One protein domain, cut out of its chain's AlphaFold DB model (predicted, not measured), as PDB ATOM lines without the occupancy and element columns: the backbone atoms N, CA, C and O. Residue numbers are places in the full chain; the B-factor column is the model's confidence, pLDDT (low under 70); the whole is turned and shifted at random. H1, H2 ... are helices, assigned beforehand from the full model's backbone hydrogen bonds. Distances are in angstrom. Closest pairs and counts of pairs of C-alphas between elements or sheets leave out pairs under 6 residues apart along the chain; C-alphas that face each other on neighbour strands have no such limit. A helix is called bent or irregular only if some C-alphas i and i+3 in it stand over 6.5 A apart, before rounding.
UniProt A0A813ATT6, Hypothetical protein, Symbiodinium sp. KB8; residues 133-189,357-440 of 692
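This is residues 133 to 189 and 357 to 440 of the 692 residues of the protein "Hypothetical protein" of Symbiodinium sp. KB8 (UniProt A0A813ATT6). Ten crossed, mostly short helices form a compact body in which H3 and H4 fold back as a splayed helical hairpin, H3 toward one end of the long axis, while H10, with H8 packed on it, lies toward the other. The last turn of H10 meets H4, H7 sits in the middle between H1 and H10, and the long loop of residues 391 to 408 runs round the outside, where residues 400 to 406 stick out. The printed part has 141 residues, with named helices H1 to H10 in order along the chain and no named strand; the class is all helix. The whole is compact, with a radius of gyration of the C-alphas of 15.5 A, and spans 45 by 32 by 23 A.

H1, residues 133 to 137, and H2, residues 140 to 143, only just touch, with 3 pairs of C-alphas within 8 A, and only at the corner by their tight link; the closest C-alphas are those of Leu 136 and Met 142, 6.2 A apart. With its residues 155 to 159, H3, residues 153 to 167, only just touches H2, the C-alphas of Ala 156 and Leu 143 being closest at 6.7 A. H3 and H4, residues 173 to 187, form a hairpin: they touch, run opposite ways at a tilt of 35.1 degrees, only just steep, and come closest at the C-alphas of Ala 156 and Ser 174, 4.9 A. H4 is the hub, touching four helices. One of them is H5, residues 357 to 360, which also touches H3, with the C-alphas of Arg 358 and Tyr 153 at 5.3 A. H6, residues 365 to 371, only just touches H2, the closest C-alphas being those of Lys 365 and Phe 140, 6.9 A apart. H6 and H7, residues 373 to 379, meet only through their link. H7 touches H1, with the C-alphas of Cys 379 and Val 134 at 6.6 A. H10, residues 424 to 439, is about perpendicular to H7 at 84 degrees, and they touch, closest at the C-alphas of Cys 436 and Cys 379, 5.6 A. H8, residues 384 to 390, touches H10 at a steep tilt of 43 degrees, opposite ways, with the C-alphas of Pro 384 and Arg 429 at 4.8 A. H9, residues 409 to 413, touches residues 183 to 187 of H4, the C-alphas of Val 409 and Asn 187 being closest at 5.9 A. H10 touches H4 with residues 438 to 439 alone, the C-alphas of Leu 439 and Arg 179 lying 5.4 A apart. Residues 150 to 151 pair antiparallel with residues 363 to 364. Every O i to N i+4 pair is within hydrogen-bond range in H1, H3, H6 and H9; the counts are 10 of 11 in H4, 2 of 3 in H7, 9 of 12 in H10 and 0 of 3 in H8, where 4 of 4 O i to N i+3 pairs are within range, while H2 and H5 are too short for an i+4 pair.

H1 begins at C-alpha 133 (106.292, 132.425, 108.609). From first to last C-alpha H3 measures 20.9 A, H4 21.0 A and H10 20.1 A. H4 ends at C-alpha 187 (106.190, 110.191, 112.762). H10 has a kink of 38 degrees near residue 431 and is only just irregular, with C-alphas 433 and 436 6.7 A apart; it ends at C-alpha 439 (102.906, 123.368, 108.604).

The C-alphas of Ser 165 and Gly 420, the two farthest apart, are 46.9 A from each other. Residues 190 to 356 are not printed, and C-alphas 189 and 357 lie 15.8 A apart across this cut. The link from H8 to H9 is long, with 18 residues. The mean pLDDT of the printed part is 84.9; it is under 70 at residues 188 to 189, 391 to 406 and 419 to 421.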
ATOM      1  N   GLU A 133     106.208 133.667 107.833       92.25
ATOM      2  CA  GLU A 133     106.292 132.425 108.609       92.25
ATOM      3  C   GLU A 133     107.316 131.452 108.005       92.25
ATOM      4  O   GLU A 133     108.144 130.886 108.718       92.25
ATOM      5  N   VAL A 134     107.308 131.287 106.674       90.94
ATOM      6  CA  VAL A 134     108.274 130.432 105.970       90.94
ATOM      7  C   VAL A 134     109.673 131.026 106.094       90.94
ATOM      8  O   VAL A 134     110.619 130.295 106.384       90.94
ATOM      9  N   VAL A 135     109.822 132.340 105.901       88.50
ATOM     10  CA  VAL A 135     111.130 133.008 105.980       88.50
ATOM     11  C   VAL A 135     111.720 132.893 107.386       88.50
ATOM     12  O   VAL A 135     112.885 132.519 107.518       88.50
ATOM     13  N   LEU A 136     110.924 133.148 108.427       91.44
ATOM     14  CA  LEU A 136     111.332 132.986 109.825       91.44
ATOM     15  C   LEU A 136     111.756 131.542 110.104       91.44
ATOM     16  O   LEU A 136     112.820 131.312 110.675       91.44
ATOM     17  N   LEU A 137     110.983 130.568 109.615       92.69
ATOM     18  CA  LEU A 137     111.293 129.156 109.791       92.69
ATOM     19  C   LEU A 137     112.614 128.779 109.089       92.69
ATOM     20  O   LEU A 137     113.382 127.988 109.615       92.69
ATOM     21  N   THR A 138     112.996 129.384 107.960       89.31
ATOM     22  CA  THR A 138     114.284 129.037 107.309       89.31
ATOM     23  C   THR A 138     115.537 129.368 108.126       89.31
ATOM     24  O   THR A 138     116.606 128.833 107.821       89.31
ATOM     25  N   ASN A 139     115.437 130.207 109.162       89.12
ATOM     26  CA  ASN A 139     116.571 130.581 109.998       89.12
ATOM     27  C   ASN A 139     116.342 130.240 111.475       89.12
ATOM     28  O   ASN A 139     115.701 130.995 112.200       89.12
ATOM     29  N   PHE A 140     116.987 129.174 111.958       93.75
ATOM     30  CA  PHE A 140     116.886 128.769 113.362       93.75
ATOM     31  C   PHE A 140     117.286 129.878 114.348       93.75
ATOM     32  O   PHE A 140     116.688 129.983 115.409       93.75
ATOM     33  N   SER A 141     118.239 130.754 114.001       92.94
ATOM     34  CA  SER A 141     118.646 131.842 114.905       92.94
ATOM     35  C   SER A 141     117.577 132.922 115.095       92.94
ATOM     36  O   SER A 141     117.752 133.786 115.941       92.94
ATOM     37  N   MET A 142     116.543 132.958 114.247       92.50
ATOM     38  CA  MET A 142     115.370 133.815 114.456       92.50
ATOM     39  C   MET A 142     114.328 133.138 115.354       92.50
ATOM     40  O   MET A 142     113.498 133.834 115.927       92.50
ATOM     41  N   LEU A 143     114.351 131.803 115.439       95.81
ATOM     42  CA  LEU A 143     113.416 131.001 116.229       95.81
ATOM     43  C   LEU A 143     113.873 130.871 117.690       95.81
ATOM     44  O   LEU A 143     113.045 130.923 118.593       95.81
ATOM     45  N   ASP A 144     115.181 130.723 117.893       96.81
ATOM     46  CA  ASP A 144     115.869 130.656 119.187       96.81
ATOM     47  C   ASP A 144     116.218 132.080 119.652       96.81
ATOM     48  O   ASP A 144     117.221 132.671 119.235       96.81
ATOM     49  N   LEU A 145     115.317 132.678 120.436       95.69
ATOM     50  CA  LEU A 145     115.383 134.086 120.834       95.69
ATOM     51  C   LEU A 145     116.368 134.321 121.980       95.69
ATOM     52  O   LEU A 145     116.862 135.444 122.129       95.69
ATOM     53  N   ASP A 146     116.617 133.311 122.814       96.62
ATOM     54  CA  ASP A 146     117.546 133.413 123.942       96.62
ATOM     55  C   ASP A 146     118.936 132.806 123.670       96.62
ATOM     56  O   ASP A 146     119.886 133.097 124.406       96.62
ATOM     57  N   GLY A 147     119.098 132.102 122.547       96.25
ATOM     58  CA  GLY A 147     120.363 131.568 122.056       96.25
ATOM     59  C   GLY A 147     120.797 130.285 122.761       96.25
ATOM     60  O   GLY A 147     121.996 129.973 122.754       96.25
ATOM     61  N   ASP A 148     119.875 129.570 123.409       96.62
ATOM     62  CA  ASP A 148     120.170 128.355 124.166       96.62
ATOM     63  C   ASP A 148     120.302 127.097 123.281       96.62
ATOM     64  O   ASP A 148     120.710 126.029 123.757       96.62
ATOM     65  N   GLY A 149     120.046 127.231 121.976       96.44
ATOM     66  CA  GLY A 149     120.089 126.146 121.005       96.44
ATOM     67  C   GLY A 149     118.800 125.330 120.931       96.44
ATOM     68  O   GLY A 149     118.802 124.273 120.286       96.44
ATOM     69  N   HIS A 150     117.719 125.791 121.548       96.56
ATOM     70  CA  HIS A 150     116.398 125.192 121.497       96.56
ATOM     71  C   HIS A 150     115.389 126.203 120.963       96.56
ATOM     72  O   HIS A 150     115.504 127.397 121.160       96.56
ATOM     73  N   TRP A 151     114.384 125.701 120.255       97.38
ATOM     74  CA  TRP A 151     113.210 126.484 119.910       97.38
ATOM     75  C   TRP A 151     112.032 125.979 120.740       97.38
ATOM     76  O   TRP A 151     111.682 124.794 120.698       97.38
ATOM     77  N   THR A 152     111.444 126.861 121.536       97.00
ATOM     78  CA  THR A 152     110.349 126.571 122.469       97.00
ATOM     79  C   THR A 152     109.054 127.273 122.055       97.00
ATOM     80  O   THR A 152     109.064 128.237 121.288       97.00
ATOM     81  N   TYR A 153     107.916 126.811 122.582       96.38
ATOM     82  CA  TYR A 153     106.626 127.462 122.330       96.38
ATOM     83  C   TYR A 153     106.606 128.923 122.817       96.38
ATOM     84  O   TYR A 153     106.155 129.808 122.096       96.38
ATOM     85  N   ASP A 154     107.171 129.191 123.998       96.75
ATOM     86  CA  ASP A 154     107.257 130.546 124.561       96.75
ATOM     87  C   ASP A 154     108.082 131.492 123.678       96.75
ATOM     88  O   ASP A 154     107.881 132.706 123.691       96.75
ATOM     89  N   GLU A 155     109.066 130.975 122.944       97.25
ATOM     90  CA  GLU A 155     109.818 131.767 121.971       97.25
ATOM     91  C   GLU A 155     109.029 132.002 120.697       97.25
ATOM     92  O   GLU A 155     109.089 133.104 120.167       97.25
ATOM     93  N   ALA A 156     108.249 131.022 120.240       96.50
ATOM     94  CA  ALA A 156     107.339 131.211 119.118       96.50
ATOM     95  C   ALA A 156     106.307 132.322 119.412       96.50
ATOM     96  O   ALA A 156     106.156 133.237 118.607       96.50
ATOM     97  N   GLU A 157     105.690 132.326 120.600       95.88
ATOM     98  CA  GLU A 157     104.752 133.384 121.019       95.88
ATOM     99  C   GLU A 157     105.448 134.752 121.175       95.88
ATOM    100  O   GLU A 157     104.943 135.792 120.739       95.88
ATOM    101  N   ARG A 158     106.654 134.773 121.761       96.69
ATOM    102  CA  ARG A 158     107.457 136.002 121.866       96.69
ATOM    103  C   ARG A 158     107.879 136.526 120.495       96.69
ATOM    104  O   ARG A 158     107.915 137.745 120.314       96.69
ATOM    105  N   LEU A 159     108.195 135.641 119.554       95.06
ATOM    106  CA  LEU A 159     108.558 135.988 118.185       95.06
ATOM    107  C   LEU A 159     107.367 136.626 117.471       95.06
ATOM    108  O   LEU A 159     107.557 137.665 116.846       95.06
ATOM    109  N   ASP A 160     106.152 136.101 117.649       92.38
ATOM    110  CA  ASP A 160     104.926 136.693 117.095       92.38
ATOM    111  C   ASP A 160     104.740 138.143 117.564       92.38
ATOM    112  O   ASP A 160     104.582 139.061 116.752       92.38
ATOM    113  N   ALA A 161     104.860 138.383 118.874       92.50
ATOM    114  CA  ALA A 161     104.734 139.722 119.448       92.50
ATOM    115  C   ALA A 161     105.855 140.677 118.989       92.50
ATOM    116  O   ALA A 161     105.589 141.833 118.638       92.50
ATOM    117  N   GLN A 162     107.109 140.211 118.971       93.38
ATOM    118  CA  GLN A 162     108.250 141.014 118.521       93.38
ATOM    119  C   GLN A 162     108.134 141.356 117.035       93.38
ATOM    120  O   GLN A 162     108.289 142.523 116.662       93.38
ATOM    121  N   TYR A 163     107.792 140.376 116.200       88.19
ATOM    122  CA  TYR A 163     107.648 140.546 114.760       88.19
ATOM    123  C   TYR A 163     106.498 141.495 114.415       88.19
ATOM    124  O   TYR A 163     106.687 142.419 113.615       88.19
ATOM    125  N   ALA A 164     105.351 141.352 115.087       88.50
ATOM    126  CA  ALA A 164     104.219 142.262 114.947       88.50
ATOM    127  C   ALA A 164     104.567 143.691 115.371       88.50
ATOM    128  O   ALA A 164     104.198 144.643 114.686       88.50
ATOM    129  N   SER A 165     105.333 143.870 116.451       86.31
ATOM    130  CA  SER A 165     105.756 145.207 116.887       86.31
ATOM    131  C   SER A 165     106.747 145.873 115.922       86.31
ATOM    132  O   SER A 165     106.681 147.086 115.717       86.31
ATOM    133  N   ALA A 166     107.643 145.092 115.309       85.44
ATOM    134  CA  ALA A 166     108.701 145.598 114.439       85.44
ATOM    135  C   ALA A 166     108.217 145.871 113.009       85.44
ATOM    136  O   ALA A 166     108.623 146.856 112.395       85.44
ATOM    137  N   THR A 167     107.357 145.001 112.476       80.31
ATOM    138  CA  THR A 167     106.950 145.027 111.061       80.31
ATOM    139  C   THR A 167     105.497 145.443 110.848       80.31
ATOM    140  O   THR A 167     105.095 145.644 109.706       80.31
ATOM    141  N   LYS A 168     104.703 145.549 111.926       83.19
ATOM    142  CA  LYS A 168     103.234 145.687 111.902       83.19
ATOM    143  C   LYS A 168     102.502 144.530 111.194       83.19
ATOM    144  O   LYS A 168     101.303 144.648 110.952       83.19
ATOM    145  N   ARG A 169     103.183 143.409 110.910       80.44
ATOM    146  CA  ARG A 169     102.605 142.182 110.335       80.44
ATOM    147  C   ARG A 169     102.387 141.136 111.416       80.44
ATOM    148  O   ARG A 169     103.273 140.872 112.222       80.44
ATOM    149  N   HIS A 170     101.205 140.535 111.423       87.06
ATOM    150  CA  HIS A 170     100.914 139.410 112.301       87.06
ATOM    151  C   HIS A 170     101.474 138.137 111.673       87.06
ATOM    152  O   HIS A 170     101.139 137.847 110.530       87.06
ATOM    153  N   VAL A 171     102.251 137.376 112.431       90.62
ATOM    154  CA  VAL A 171     102.624 135.987 112.131       90.62
ATOM    155  C   VAL A 171     102.091 135.106 113.259       90.62
ATOM    156  O   VAL A 171     101.811 135.615 114.342       90.62
ATOM    157  N   ASP A 172     101.862 133.826 112.984       92.81
ATOM    158  CA  ASP A 172     101.391 132.855 113.980       92.81
ATOM    159  C   ASP A 172     102.383 131.690 114.084       92.81
ATOM    160  O   ASP A 172     102.116 130.540 113.718       92.81
ATOM    161  N   MET A 173     103.588 132.020 114.545       95.00
ATOM    162  CA  MET A 173     104.658 131.064 114.794       95.00
ATOM    163  C   MET A 173     104.286 130.102 115.915       95.00
ATOM    164  O   MET A 173     104.775 128.972 115.902       95.00
ATOM    165  N   SER A 174     103.401 130.491 116.840       94.56
ATOM    166  CA  SER A 174     102.865 129.586 117.862       94.56
ATOM    167  C   SER A 174     102.100 128.398 117.244       94.56
ATOM    168  O   SER A 174     102.368 127.243 117.589       94.56
ATOM    169  N   SER A 175     101.234 128.642 116.250       92.25
ATOM    170  CA  SER A 175     100.550 127.571 115.517       92.25
ATOM    171  C   SER A 175     101.510 126.789 114.624       92.25
ATOM    172  O   SER A 175     101.402 125.563 114.539       92.25
ATOM    173  N   VAL A 176     102.479 127.461 113.984       93.44
ATOM    174  CA  VAL A 176     103.530 126.774 113.209       93.44
ATOM    175  C   VAL A 176     104.309 125.813 114.109       93.44
ATOM    176  O   VAL A 176     104.512 124.664 113.724       93.44
ATOM    177  N   TYR A 177     104.687 126.231 115.319       95.12
ATOM    178  CA  TYR A 177     105.371 125.388 116.296       95.12
ATOM    179  C   TYR A 177     104.553 124.140 116.646       95.12
ATOM    180  O   TYR A 177     105.056 123.022 116.523       95.12
ATOM    181  N   GLU A 178     103.282 124.310 117.029       91.06
ATOM    182  CA  GLU A 178     102.391 123.192 117.378       91.06
ATOM    183  C   GLU A 178     102.229 122.211 116.204       91.06
ATOM    184  O   GLU A 178     102.267 120.994 116.398       91.06
ATOM    185  N   ARG A 179     102.106 122.716 114.968       90.50
ATOM    186  CA  ARG A 179     101.985 121.893 113.750       90.50
ATOM    187  C   ARG A 179     103.268 121.149 113.421       90.50
ATOM    188  O   ARG A 179     103.204 119.968 113.085       90.50
ATOM    189  N   VAL A 180     104.417 121.814 113.532       91.38
ATOM    190  CA  VAL A 180     105.729 121.182 113.368       91.38
ATOM    191  C   VAL A 180     105.890 120.075 114.409       91.38
ATOM    192  O   VAL A 180     106.191 118.944 114.039       91.38
ATOM    193  N   PHE A 181     105.620 120.360 115.686       90.56
ATOM    194  CA  PHE A 181     105.689 119.362 116.752       90.56
ATOM    195  C   PHE A 181     104.754 118.185 116.505       90.56
ATOM    196  O   PHE A 181     105.194 117.044 116.556       90.56
ATOM    197  N   THR A 182     103.497 118.444 116.154       85.00
ATOM    198  CA  THR A 182     102.514 117.391 115.871       85.00
ATOM    199  C   THR A 182     102.933 116.534 114.675       85.00
ATOM    200  O   THR A 182     102.826 115.311 114.727       85.00
ATOM    201  N   ALA A 183     103.457 117.147 113.606       84.94
ATOM    202  CA  ALA A 183     103.964 116.425 112.441       84.94
ATOM    203  C   ALA A 183     105.182 115.558 112.789       84.94
ATOM    204  O   ALA A 183     105.295 114.428 112.311       84.94
ATOM    205  N   PHE A 184     106.073 116.062 113.649       86.00
ATOM    206  CA  PHE A 184     107.178 115.275 114.178       86.00
ATOM    207  C   PHE A 184     106.670 114.154 115.069       86.00
ATOM    208  O   PHE A 184     107.035 113.024 114.817       86.00
ATOM    209  N   GLN A 185     105.792 114.413 116.032       83.56
ATOM    210  CA  GLN A 185     105.249 113.411 116.949       83.56
ATOM    211  C   GLN A 185     104.484 112.295 116.227       83.56
ATOM    212  O   GLN A 185     104.595 111.139 116.612       83.56
ATOM    213  N   ALA A 186     103.726 112.609 115.174       78.81
ATOM    214  CA  ALA A 186     102.997 111.602 114.399       78.81
ATOM    215  C   ALA A 186     103.929 110.592 113.699       78.81
ATOM    216  O   ALA A 186     103.498 109.496 113.332       78.81
ATOM    217  N   ASN A 187     105.195 110.965 113.500       78.81
ATOM    218  CA  ASN A 187     106.190 110.191 112.762       78.81
ATOM    219  C   ASN A 187     107.400 109.766 113.629       78.81
ATOM    220  O   ASN A 187     108.070 108.781 113.313       78.81
ATOM    221  N   ALA A 188     107.673 110.486 114.716       67.19
ATOM    222  CA  ALA A 188     108.575 110.146 115.806       67.19
ATOM    223  C   ALA A 188     107.896 109.075 116.664       67.19
ATOM    224  O   ALA A 188     106.679 108.960 116.688       67.19
ATOM    225  N   ASP A 189     108.679 108.220 117.307       61.25
ATOM    226  CA  ASP A 189     108.182 106.981 117.932       61.25
ATOM    227  C   ASP A 189     107.697 105.911 116.933       61.25
ATOM    228  O   ASP A 189     107.258 104.830 117.326       61.25
ATOM    229  N   VAL A 357     102.026 120.189 124.974       88.56
ATOM    230  CA  VAL A 357     103.003 120.607 123.955       88.56
ATOM    231  C   VAL A 357     103.689 121.899 124.407       88.56
ATOM    232  O   VAL A 357     104.906 121.941 124.548       88.56
ATOM    233  N   ARG A 358     102.912 122.924 124.766       91.38
ATOM    234  CA  ARG A 358     103.435 124.246 125.148       91.38
ATOM    235  C   ARG A 358     104.441 124.191 126.294       91.38
ATOM    236  O   ARG A 358     105.513 124.788 126.218       91.38
ATOM    237  N   GLU A 359     104.116 123.460 127.356       91.25
ATOM    238  CA  GLU A 359     104.933 123.478 128.568       91.25
ATOM    239  C   GLU A 359     106.138 122.532 128.506       91.25
ATOM    240  O   GLU A 359     107.191 122.830 129.091       91.25
ATOM    241  N   LEU A 360     106.004 121.392 127.818       91.25
ATOM    242  CA  LEU A 360     106.925 120.262 127.960       91.25
ATOM    243  C   LEU A 360     107.768 119.974 126.716       91.25
ATOM    244  O   LEU A 360     108.622 119.089 126.799       91.25
ATOM    245  N   THR A 361     107.598 120.694 125.603       93.69
ATOM    246  CA  THR A 361     108.346 120.417 124.365       93.69
ATOM    247  C   THR A 361     109.369 121.495 124.020       93.69
ATOM    248  O   THR A 361     109.294 122.638 124.476       93.69
ATOM    249  N   PHE A 362     110.370 121.107 123.231       95.75
ATOM    250  CA  PHE A 362     111.357 121.992 122.620       95.75
ATOM    251  C   PHE A 362     111.957 121.335 121.367       95.75
ATOM    252  O   PHE A 362     111.961 120.114 121.238       95.75
ATOM    253  N   PHE A 363     112.498 122.137 120.451       95.19
ATOM    254  CA  PHE A 363     113.197 121.666 119.257       95.19
ATOM    255  C   PHE A 363     114.692 121.977 119.347       95.19
ATOM    256  O   PHE A 363     115.072 123.136 119.188       95.19
ATOM    257  N   PRO A 364     115.565 120.975 119.555       96.00
ATOM    258  CA  PRO A 364     117.002 121.199 119.509       96.00
ATOM    259  C   PRO A 364     117.455 121.637 118.114       96.00
ATOM    260  O   PRO A 364     117.079 121.020 117.113       96.00
ATOM    261  N   LYS A 365     118.360 122.617 118.045       94.81
ATOM    262  CA  LYS A 365     118.954 123.125 116.799       94.81
ATOM    263  C   LYS A 365     119.471 122.019 115.885       94.81
ATOM    264  O   LYS A 365     119.181 122.006 114.694       94.81
ATOM    265  N   ALA A 366     120.200 121.058 116.449       90.69
ATOM    266  CA  ALA A 366     120.773 119.951 115.686       90.69
ATOM    267  C   ALA A 366     119.700 119.048 115.050       90.69
ATOM    268  O   ALA A 366     119.907 118.524 113.956       90.69
ATOM    269  N   LEU A 367     118.559 118.866 115.724       91.12
ATOM    270  CA  LEU A 367     117.428 118.115 115.185       91.12
ATOM    271  C   LEU A 367     116.723 118.927 114.093       91.12
ATOM    272  O   LEU A 367     116.449 118.399 113.018       91.12
ATOM    273  N   TYR A 368     116.500 120.217 114.345       93.25
ATOM    274  CA  TYR A 368     115.894 121.149 113.400       93.25
ATOM    275  C   TYR A 368     116.670 121.233 112.076       93.25
ATOM    276  O   TYR A 368     116.106 121.025 111.001       93.25
ATOM    277  N   GLU A 369     117.976 121.502 112.148       89.50
ATOM    278  CA  GLU A 369     118.849 121.654 110.977       89.50
ATOM    279  C   GLU A 369     118.951 120.363 110.156       89.50
ATOM    280  O   GLU A 369     119.101 120.418 108.936       89.50
ATOM    281  N   ARG A 370     118.850 119.202 110.814       86.56
ATOM    282  CA  ARG A 370     118.928 117.894 110.159       86.56
ATOM    283  C   ARG A 370     117.611 117.480 109.506       86.56
ATOM    284  O   ARG A 370     117.625 117.015 108.370       86.56
ATOM    285  N   GLU A 371     116.500 117.600 110.225       88.00
ATOM    286  CA  GLU A 371     115.227 116.983 109.831       88.00
ATOM    287  C   GLU A 371     114.259 117.957 109.156       88.00
ATOM    288  O   GLU A 371     113.464 117.533 108.321       88.00
ATOM    289  N   LEU A 372     114.302 119.248 109.504       90.94
ATOM    290  CA  LEU A 372     113.276 120.215 109.105       90.94
ATOM    291  C   LEU A 372     113.800 121.272 108.129       90.94
ATOM    292  O   LEU A 372     113.210 121.470 107.064       90.94
ATOM    293  N   ALA A 373     114.933 121.906 108.444       89.25
ATOM    294  CA  ALA A 373     115.490 123.008 107.655       89.25
ATOM    295  C   ALA A 373     115.641 122.708 106.143       89.25
ATOM    296  O   ALA A 373     115.264 123.566 105.338       89.25
ATOM    297  N   PRO A 374     116.104 121.512 105.708       85.75
ATOM    298  CA  PRO A 374     116.256 121.207 104.282       85.75
ATOM    299  C   PRO A 374     114.935 121.245 103.504       85.75
ATOM    300  O   PRO A 374     114.928 121.539 102.312       85.75
ATOM    301  N   PHE A 375     113.819 120.955 104.173       88.88
ATOM    302  CA  PHE A 375     112.504 120.865 103.547       88.88
ATOM    303  C   PHE A 375     111.714 122.163 103.653       88.88
ATOM    304  O   PHE A 375     111.005 122.522 102.716       88.88
ATOM    305  N   VAL A 376     111.886 122.913 104.746       90.00
ATOM    306  CA  VAL A 376     111.323 124.265 104.883       90.00
ATOM    307  C   VAL A 376     111.827 125.178 103.768       90.00
ATOM    308  O   VAL A 376     111.065 125.989 103.247       90.00
ATOM    309  N   ALA A 377     113.067 124.993 103.309       86.81
ATOM    310  CA  ALA A 377     113.589 125.722 102.159       86.81
ATOM    311  C   ALA A 377     112.791 125.465 100.862       86.81
ATOM    312  O   ALA A 377     112.662 126.372 100.044       86.81
ATOM    313  N   PHE A 378     112.184 124.283 100.676       88.81
ATOM    314  CA  PHE A 378     111.256 124.060  99.557       88.81
ATOM    315  C   PHE A 378     109.943 124.814  99.732       88.81
ATOM    316  O   PHE A 378     109.334 125.183  98.736       88.81
ATOM    317  N   CYS A 379     109.522 125.096 100.962       91.12
ATOM    318  CA  CYS A 379     108.314 125.873 101.227       91.12
ATOM    319  C   CYS A 379     108.449 127.356 100.870       91.12
ATOM    320  O   CYS A 379     107.434 128.041 100.763       91.12
ATOM    321  N   LEU A 380     109.672 127.841 100.611       86.38
ATOM    322  CA  LEU A 380     109.881 129.137  99.962       86.38
ATOM    323  C   LEU A 380     109.316 129.150  98.537       86.38
ATOM    324  O   LEU A 380     109.000 130.220  98.015       86.38
ATOM    325  N   LEU A 381     109.172 127.971  97.914       86.94
ATOM    326  CA  LEU A 381     108.531 127.841  96.620       86.94
ATOM    327  C   LEU A 381     107.001 127.906  96.781       86.94
ATOM    328  O   LEU A 381     106.388 127.062  97.437       86.94
ATOM    329  N   PRO A 382     106.360 128.881  96.133       84.69
ATOM    330  CA  PRO A 382     104.931 129.146  96.252       84.69
ATOM    331  C   PRO A 382     104.074 128.144  95.465       84.69
ATOM    332  O   PRO A 382     102.936 127.887  95.851       84.69
ATOM    333  N   ASP A 383     104.611 127.580  94.374       87.81
ATOM    334  CA  ASP A 383     103.928 126.631  93.488       87.81
ATOM    335  C   ASP A 383     104.851 125.428  93.194       87.81
ATOM    336  O   ASP A 383     106.032 125.620  92.875       87.81
ATOM    337  N   PRO A 384     104.341 124.184  93.266       89.94
ATOM    338  CA  PRO A 384     105.114 122.979  92.961       89.94
ATOM    339  C   PRO A 384     105.637 122.906  91.519       89.94
ATOM    340  O   PRO A 384     106.607 122.197  91.255       89.94
ATOM    341  N   ASP A 385     105.034 123.615  90.562       87.06
ATOM    342  CA  ASP A 385     105.509 123.652  89.178       87.06
ATOM    343  C   ASP A 385     106.880 124.349  89.058       87.06
ATOM    344  O   ASP A 385     107.633 124.071  88.118       87.06
ATOM    345  N   LEU A 386     107.257 125.177  90.044       84.31
ATOM    346  CA  LEU A 386     108.570 125.827  90.125       84.31
ATOM    347  C   LEU A 386     109.690 124.870  90.565       84.31
ATOM    348  O   LEU A 386     110.865 125.142  90.309       84.31
ATOM    349  N   CYS A 387     109.352 123.685  91.090       86.12
ATOM    350  CA  CYS A 387     110.320 122.611  91.348       86.12
ATOM    351  C   CYS A 387     111.036 122.134  90.068       86.12
ATOM    352  O   CYS A 387     112.064 121.460  90.128       86.12
ATOM    353  N   GLY A 388     110.525 122.511  88.887       80.38
ATOM    354  CA  GLY A 388     111.191 122.339  87.598       80.38
ATOM    355  C   GLY A 388     112.606 122.922  87.540       80.38
ATOM    356  O   GLY A 388     113.470 122.318  86.904       80.38
ATOM    357  N   GLY A 389     112.839 124.058  88.208       73.06
ATOM    358  CA  GLY A 389     114.103 124.800  88.181       73.06
ATOM    359  C   GLY A 389     115.165 124.326  89.174       73.06
ATOM    360  O   GLY A 389     116.311 124.739  89.057       73.06
ATOM    361  N   VAL A 390     114.816 123.440  90.111       74.94
ATOM    362  CA  VAL A 390     115.712 122.981  91.194       74.94
ATOM    363  C   VAL A 390     116.746 121.947  90.699       74.94
ATOM    364  O   VAL A 390     117.672 121.581  91.409       74.94
ATOM    365  N   GLU A 391     116.632 121.486  89.451       64.25
ATOM    366  CA  GLU A 391     117.337 120.309  88.914       64.25
ATOM    367  C   GLU A 391     118.825 120.529  88.538       64.25
ATOM    368  O   GLU A 391     119.435 119.655  87.928       64.25
ATOM    369  N   GLY A 392     119.434 121.666  88.888       59.81
ATOM    370  CA  GLY A 392     120.824 121.991  88.518       59.81
ATOM    371  C   GLY A 392     121.689 122.567  89.635       59.81
ATOM    372  O   GLY A 392     122.915 122.496  89.547       59.81
ATOM    373  N   ASP A 393     121.068 123.070  90.699       52.12
ATOM    374  CA  ASP A 393     121.778 123.676  91.812       52.12
ATOM    375  C   ASP A 393     121.780 122.753  93.013       52.12
ATOM    376  O   ASP A 393     120.834 122.013  93.278       52.12
ATOM    377  N   LYS A 394     122.908 122.792  93.715       51.88
ATOM    378  CA  LYS A 394     123.224 122.057  94.931       51.88
ATOM    379  C   LYS A 394     122.185 122.371  96.007       51.88
ATOM    380  O   LYS A 394     122.493 123.123  96.919       51.88
ATOM    381  N   PHE A 395     120.983 121.811  95.939       55.84
ATOM    382  CA  PHE A 395     120.218 121.565  97.146       55.84
ATOM    383  C   PHE A 395     120.980 120.449  97.834       55.84
ATOM    384  O   PHE A 395     120.877 119.290  97.417       55.84
ATOM    385  N   PRO A 396     121.845 120.770  98.807       52.34
ATOM    386  CA  PRO A 396     122.577 119.756  99.500       52.34
ATOM    387  C   PRO A 396     121.580 119.266 100.536       52.34
ATOM    388  O   PRO A 396     121.678 119.591 101.716       52.34
ATOM    389  N   ILE A 397     120.586 118.495 100.090       59.22
ATOM    390  CA  ILE A 397     120.042 117.485 100.973       59.22
ATOM    391  C   ILE A 397     121.251 116.578 101.185       59.22
ATOM    392  O   ILE A 397     121.501 115.656 100.408       59.22
ATOM    393  N   TYR A 398     122.088 116.931 102.166       55.75
ATOM    394  CA  TYR A 398     123.139 116.086 102.700       55.75
ATOM    395  C   TYR A 398     122.404 114.963 103.419       55.75
ATOM    396  O   TYR A 398     122.408 114.851 104.642       55.75
ATOM    397  N   TRP A 399     121.738 114.121 102.632       58.97
ATOM    398  CA  TRP A 399     121.430 112.779 103.036       58.97
ATOM    399  C   TRP A 399     122.780 112.093 103.113       58.97
ATOM    400  O   TRP A 399     123.348 111.623 102.125       58.97
ATOM    401  N   ASN A 400     123.389 112.199 104.287       55.66
ATOM    402  CA  ASN A 400     124.651 111.565 104.538       55.66
ATOM    403  C   ASN A 400     124.361 110.062 104.537       55.66
ATOM    404  O   ASN A 400     123.880 109.519 105.526       55.66
ATOM    405  N   ASN A 401     124.643 109.392 103.413       55.59
ATOM    406  CA  ASN A 401     124.472 107.943 103.224       55.59
ATOM    407  C   ASN A 401     125.163 107.089 104.313       55.59
ATOM    408  O   ASN A 401     125.032 105.868 104.309       55.59
ATOM    409  N   SER A 402     125.919 107.700 105.231       47.81
ATOM    410  CA  SER A 402     126.549 107.047 106.376       47.81
ATOM    411  C   SER A 402     125.590 106.610 107.490       47.81
ATOM    412  O   SER A 402     126.021 105.837 108.342       47.81
ATOM    413  N   THR A 403     124.303 106.989 107.471       54.88
ATOM    414  CA  THR A 403     123.268 106.351 108.312       54.88
ATOM    415  C   THR A 403     122.342 105.471 107.462       54.88
ATOM    416  O   THR A 403     121.202 105.853 107.204       54.88
ATOM    417  N   PRO A 404     122.788 104.280 107.013       57.16
ATOM    418  CA  PRO A 404     121.993 103.392 106.156       57.16
ATOM    419  C   PRO A 404     120.761 102.786 106.855       57.16
ATOM    420  O   PRO A 404     120.006 102.055 106.223       57.16
ATOM    421  N   PHE A 405     120.555 103.076 108.144       63.78
ATOM    422  CA  PHE A 405     119.570 102.408 108.996       63.78
ATOM    423  C   PHE A 405     118.376 103.275 109.398       63.78
ATOM    424  O   PHE A 405     117.539 102.809 110.160       63.78
ATOM    425  N   SER A 406     118.269 104.514 108.918       68.88
ATOM    426  CA  SER A 406     117.136 105.370 109.273       68.88
ATOM    427  C   SER A 406     116.757 106.327 108.165       68.88
ATOM    428  O   SER A 406     117.651 106.845 107.505       68.88
ATOM    429  N   LYS A 407     115.460 106.602 108.000       79.75
ATOM    430  CA  LYS A 407     114.949 107.665 107.116       79.75
ATOM    431  C   LYS A 407     114.642 108.929 107.937       79.75
ATOM    432  O   LYS A 407     114.356 108.797 109.130       79.75
ATOM    433  N   PRO A 408     114.706 110.136 107.347       83.56
ATOM    434  CA  PRO A 408     114.311 111.332 108.067       83.56
ATOM    435  C   PRO A 408     112.799 111.297 108.293       83.56
ATOM    436  O   PRO A 408     112.055 110.744 107.473       83.56
ATOM    437  N   VAL A 409     112.353 111.913 109.387       83.19
ATOM    438  CA  VAL A 409     110.934 111.968 109.798       83.19
ATOM    439  C   VAL A 409     110.059 112.385 108.616       83.19
ATOM    440  O   VAL A 409     109.011 111.802 108.341       83.19
ATOM    441  N   LEU A 410     110.550 113.356 107.847       82.75
ATOM    442  CA  LEU A 410     109.796 113.938 106.757       82.75
ATOM    443  C   LEU A 410     109.602 113.035 105.546       82.75
ATOM    444  O   LEU A 410     108.625 113.199 104.826       82.75
ATOM    445  N   PHE A 411     110.483 112.068 105.295       86.00
ATOM    446  CA  PHE A 411     110.263 111.153 104.171       86.00
ATOM    447  C   PHE A 411     109.037 110.277 104.406       86.00
ATOM    448  O   PHE A 411     108.341 109.939 103.450       86.00
ATOM    449  N   GLN A 412     108.750 109.955 105.670       84.81
ATOM    450  CA  GLN A 412     107.527 109.257 106.036       84.81
ATOM    451  C   GLN A 412     106.295 110.128 105.785       84.81
ATOM    452  O   GLN A 412     105.355 109.680 105.137       84.81
ATOM    453  N   GLU A 413     106.351 111.396 106.192       85.38
ATOM    454  CA  GLU A 413     105.276 112.367 105.962       85.38
ATOM    455  C   GLU A 413     105.014 112.628 104.464       85.38
ATOM    456  O   GLU A 413     103.882 112.865 104.039       85.38
ATOM    457  N   LEU A 414     106.062 112.552 103.637       87.88
ATOM    458  CA  LEU A 414     105.994 112.699 102.178       87.88
ATOM    459  C   LEU A 414     105.614 111.397 101.441       87.88
ATOM    460  O   LEU A 414     105.522 111.402 100.206       87.88
ATOM    461  N   GLY A 415     105.424 110.283 102.159       85.88
ATOM    462  CA  GLY A 415     105.127 108.971 101.573       85.88
ATOM    463  C   GLY A 415     106.214 108.482 100.609       85.88
ATOM    464  O   GLY A 415     105.915 107.954  99.535       85.88
ATOM    465  N   ILE A 416     107.483 108.764 100.916       84.31
ATOM    466  CA  ILE A 416     108.623 108.347 100.094       84.31
ATOM    467  C   ILE A 416     109.098 106.987 100.605       84.31
ATOM    468  O   ILE A 416     109.902 106.895 101.532       84.31
ATOM    469  N   ASP A 417     108.615 105.922  99.966       77.94
ATOM    470  CA  ASP A 417     108.931 104.548 100.368       77.94
ATOM    471  C   ASP A 417     110.020 103.896  99.510       77.94
ATOM    472  O   ASP A 417     110.604 102.886  99.913       77.94
ATOM    473  N   ARG A 418     110.341 104.461  98.336       77.81
ATOM    474  CA  ARG A 418     111.257 103.863  97.350       77.81
ATOM    475  C   ARG A 418     112.440 104.777  97.038       77.81
ATOM    476  O   ARG A 418     112.285 105.978  96.868       77.81
ATOM    477  N   LEU A 419     113.622 104.180  96.853       67.31
ATOM    478  CA  LEU A 419     114.839 104.897  96.433       67.31
ATOM    479  C   LEU A 419     114.690 105.595  95.070       67.31
ATOM    480  O   LEU A 419     115.306 106.630  94.842       67.31
ATOM    481  N   GLY A 420     113.856 105.053  94.177       67.81
ATOM    482  CA  GLY A 420     113.562 105.665  92.876       67.81
ATOM    483  C   GLY A 420     112.761 106.969  92.960       67.81
ATOM    484  O   GLY A 420     112.828 107.771  92.033       67.81
ATOM    485  N   ASP A 421     112.065 107.209  94.076       67.94
ATOM    486  CA  ASP A 421     111.280 108.428  94.308       67.94
ATOM    487  C   ASP A 421     112.148 109.582  94.840       67.94
ATOM    488  O   ASP A 421     111.687 110.720  94.933       67.94
ATOM    489  N   ILE A 422     113.430 109.321  95.135       75.62
ATOM    490  CA  ILE A 422     114.417 110.312  95.591       75.62
ATOM    491  C   ILE A 422     114.932 111.130  94.392       75.62
ATOM    492  O   ILE A 422     116.130 111.294  94.166       75.62
ATOM    493  N   ASN A 423     114.017 111.643  93.571       83.94
ATOM    494  CA  ASN A 423     114.324 112.740  92.666       83.94
ATOM    495  C   ASN A 423     114.057 114.044  93.424       83.94
ATOM    496  O   ASN A 423     112.940 114.263  93.887       83.94
ATOM    497  N   THR A 424     115.047 114.936  93.512       84.56
ATOM    498  CA  THR A 424     114.909 116.259  94.147       84.56
ATOM    499  C   THR A 424     113.674 117.016  93.657       84.56
ATOM    500  O   THR A 424     113.007 117.672  94.452       84.56
ATOM    501  N   ARG A 425     113.313 116.886  92.370       85.75
ATOM    502  CA  ARG A 425     112.092 117.491  91.818       85.75
ATOM    503  C   ARG A 425     110.822 116.921  92.452       85.75
ATOM    504  O   ARG A 425     109.910 117.688  92.749       85.75
ATOM    505  N   GLU A 426     110.754 115.606  92.638       88.38
ATOM    506  CA  GLU A 426     109.590 114.945  93.237       88.38
ATOM    507  C   GLU A 426     109.515 115.227  94.738       88.38
ATOM    508  O   GLU A 426     108.444 115.561  95.236       88.38
ATOM    509  N   ILE A 427     110.654 115.214  95.440       89.19
ATOM    510  CA  ILE A 427     110.737 115.623  96.851       89.19
ATOM    511  C   ILE A 427     110.245 117.060  97.007       89.19
ATOM    512  O   ILE A 427     109.375 117.314  97.833       89.19
ATOM    513  N   CYS A 428     110.750 117.988  96.192       90.75
ATOM    514  CA  CYS A 428     110.316 119.382  96.191       90.75
ATOM    515  C   CYS A 428     108.809 119.487  95.948       90.75
ATOM    516  O   CYS A 428     108.096 120.104  96.736       90.75
ATOM    517  N   ARG A 429     108.306 118.827  94.895       92.19
ATOM    518  CA  ARG A 429     106.889 118.855  94.528       92.19
ATOM    519  C   ARG A 429     106.022 118.350  95.674       92.19
ATOM    520  O   ARG A 429     105.112 119.066  96.077       92.19
ATOM    521  N   ARG A 430     106.331 117.171  96.225       92.88
ATOM    522  CA  ARG A 430     105.605 116.600  97.365       92.88
ATOM    523  C   ARG A 430     105.688 117.512  98.577       92.88
ATOM    524  O   ARG A 430     104.657 117.815  99.154       92.88
ATOM    525  N   THR A 431     106.869 118.037  98.894       92.19
ATOM    526  CA  THR A 431     107.053 118.962 100.020       92.19
ATOM    527  C   THR A 431     106.138 120.176  99.887       92.19
ATOM    528  O   THR A 431     105.353 120.454 100.791       92.19
ATOM    529  N   VAL A 432     106.137 120.838  98.729       91.81
ATOM    530  CA  VAL A 432     105.288 122.011  98.472       91.81
ATOM    531  C   VAL A 432     103.794 121.663  98.493       91.81
ATOM    532  O   VAL A 432     102.995 122.464  98.983       91.81
ATOM    533  N   THR A 433     103.393 120.491  97.983       92.44
ATOM    534  CA  THR A 433     101.972 120.111  97.890       92.44
ATOM    535  C   THR A 433     101.385 119.493  99.150       92.44
ATOM    536  O   THR A 433     100.204 119.691  99.408       92.44
ATOM    537  N   SER A 434     102.156 118.707  99.904       91.19
ATOM    538  CA  SER A 434     101.642 117.900 101.016       91.19
ATOM    539  C   SER A 434     102.186 118.335 102.369       91.19
ATOM    540  O   SER A 434     101.440 118.287 103.341       91.19
ATOM    541  N   PHE A 435     103.443 118.774 102.447       91.50
ATOM    542  CA  PHE A 435     104.078 119.118 103.717       91.50
ATOM    543  C   PHE A 435     103.880 120.587 104.101       91.50
ATOM    544  O   PHE A 435     103.343 120.874 105.167       91.50
ATOM    545  N   CYS A 436     104.238 121.528 103.222       92.88
ATOM    546  CA  CYS A 436     104.138 122.957 103.524       92.88
ATOM    547  C   CYS A 436     102.709 123.384 103.929       92.88
ATOM    548  O   CYS A 436     102.572 124.081 104.930       92.88
ATOM    549  N   PRO A 437     101.623 122.938 103.259       91.50
ATOM    550  CA  PRO A 437     100.263 123.312 103.661       91.50
ATOM    551  C   PRO A 437      99.831 122.763 105.030       91.50
ATOM    552  O   PRO A 437      98.870 123.267 105.599       91.50
ATOM    553  N   LYS A 438     100.503 121.724 105.553       90.19
ATOM    554  CA  LYS A 438     100.242 121.196 106.901       90.19
ATOM    555  C   LYS A 438     100.924 122.034 107.981       90.19
ATOM    556  O   LYS A 438     100.354 122.193 109.059       90.19
ATOM    557  N   LEU A 439     102.118 122.553 107.681       89.31
ATOM    558  CA  LEU A 439     102.906 123.368 108.604       89.31
ATOM    559  C   LEU A 439     102.401 124.800 108.733       89.31
ATOM    560  O   LEU A 439     102.307 125.310 109.845       89.31
ATOM    561  N   PHE A 440     102.123 125.459 107.610       89.44
ATOM    562  CA  PHE A 440     101.819 126.886 107.626       89.44
ATOM    563  C   PHE A 440     100.332 127.153 107.822       89.44
ATOM    564  O   PHE A 440      99.469 126.338 107.484       89.44
TER     565      PHE A 440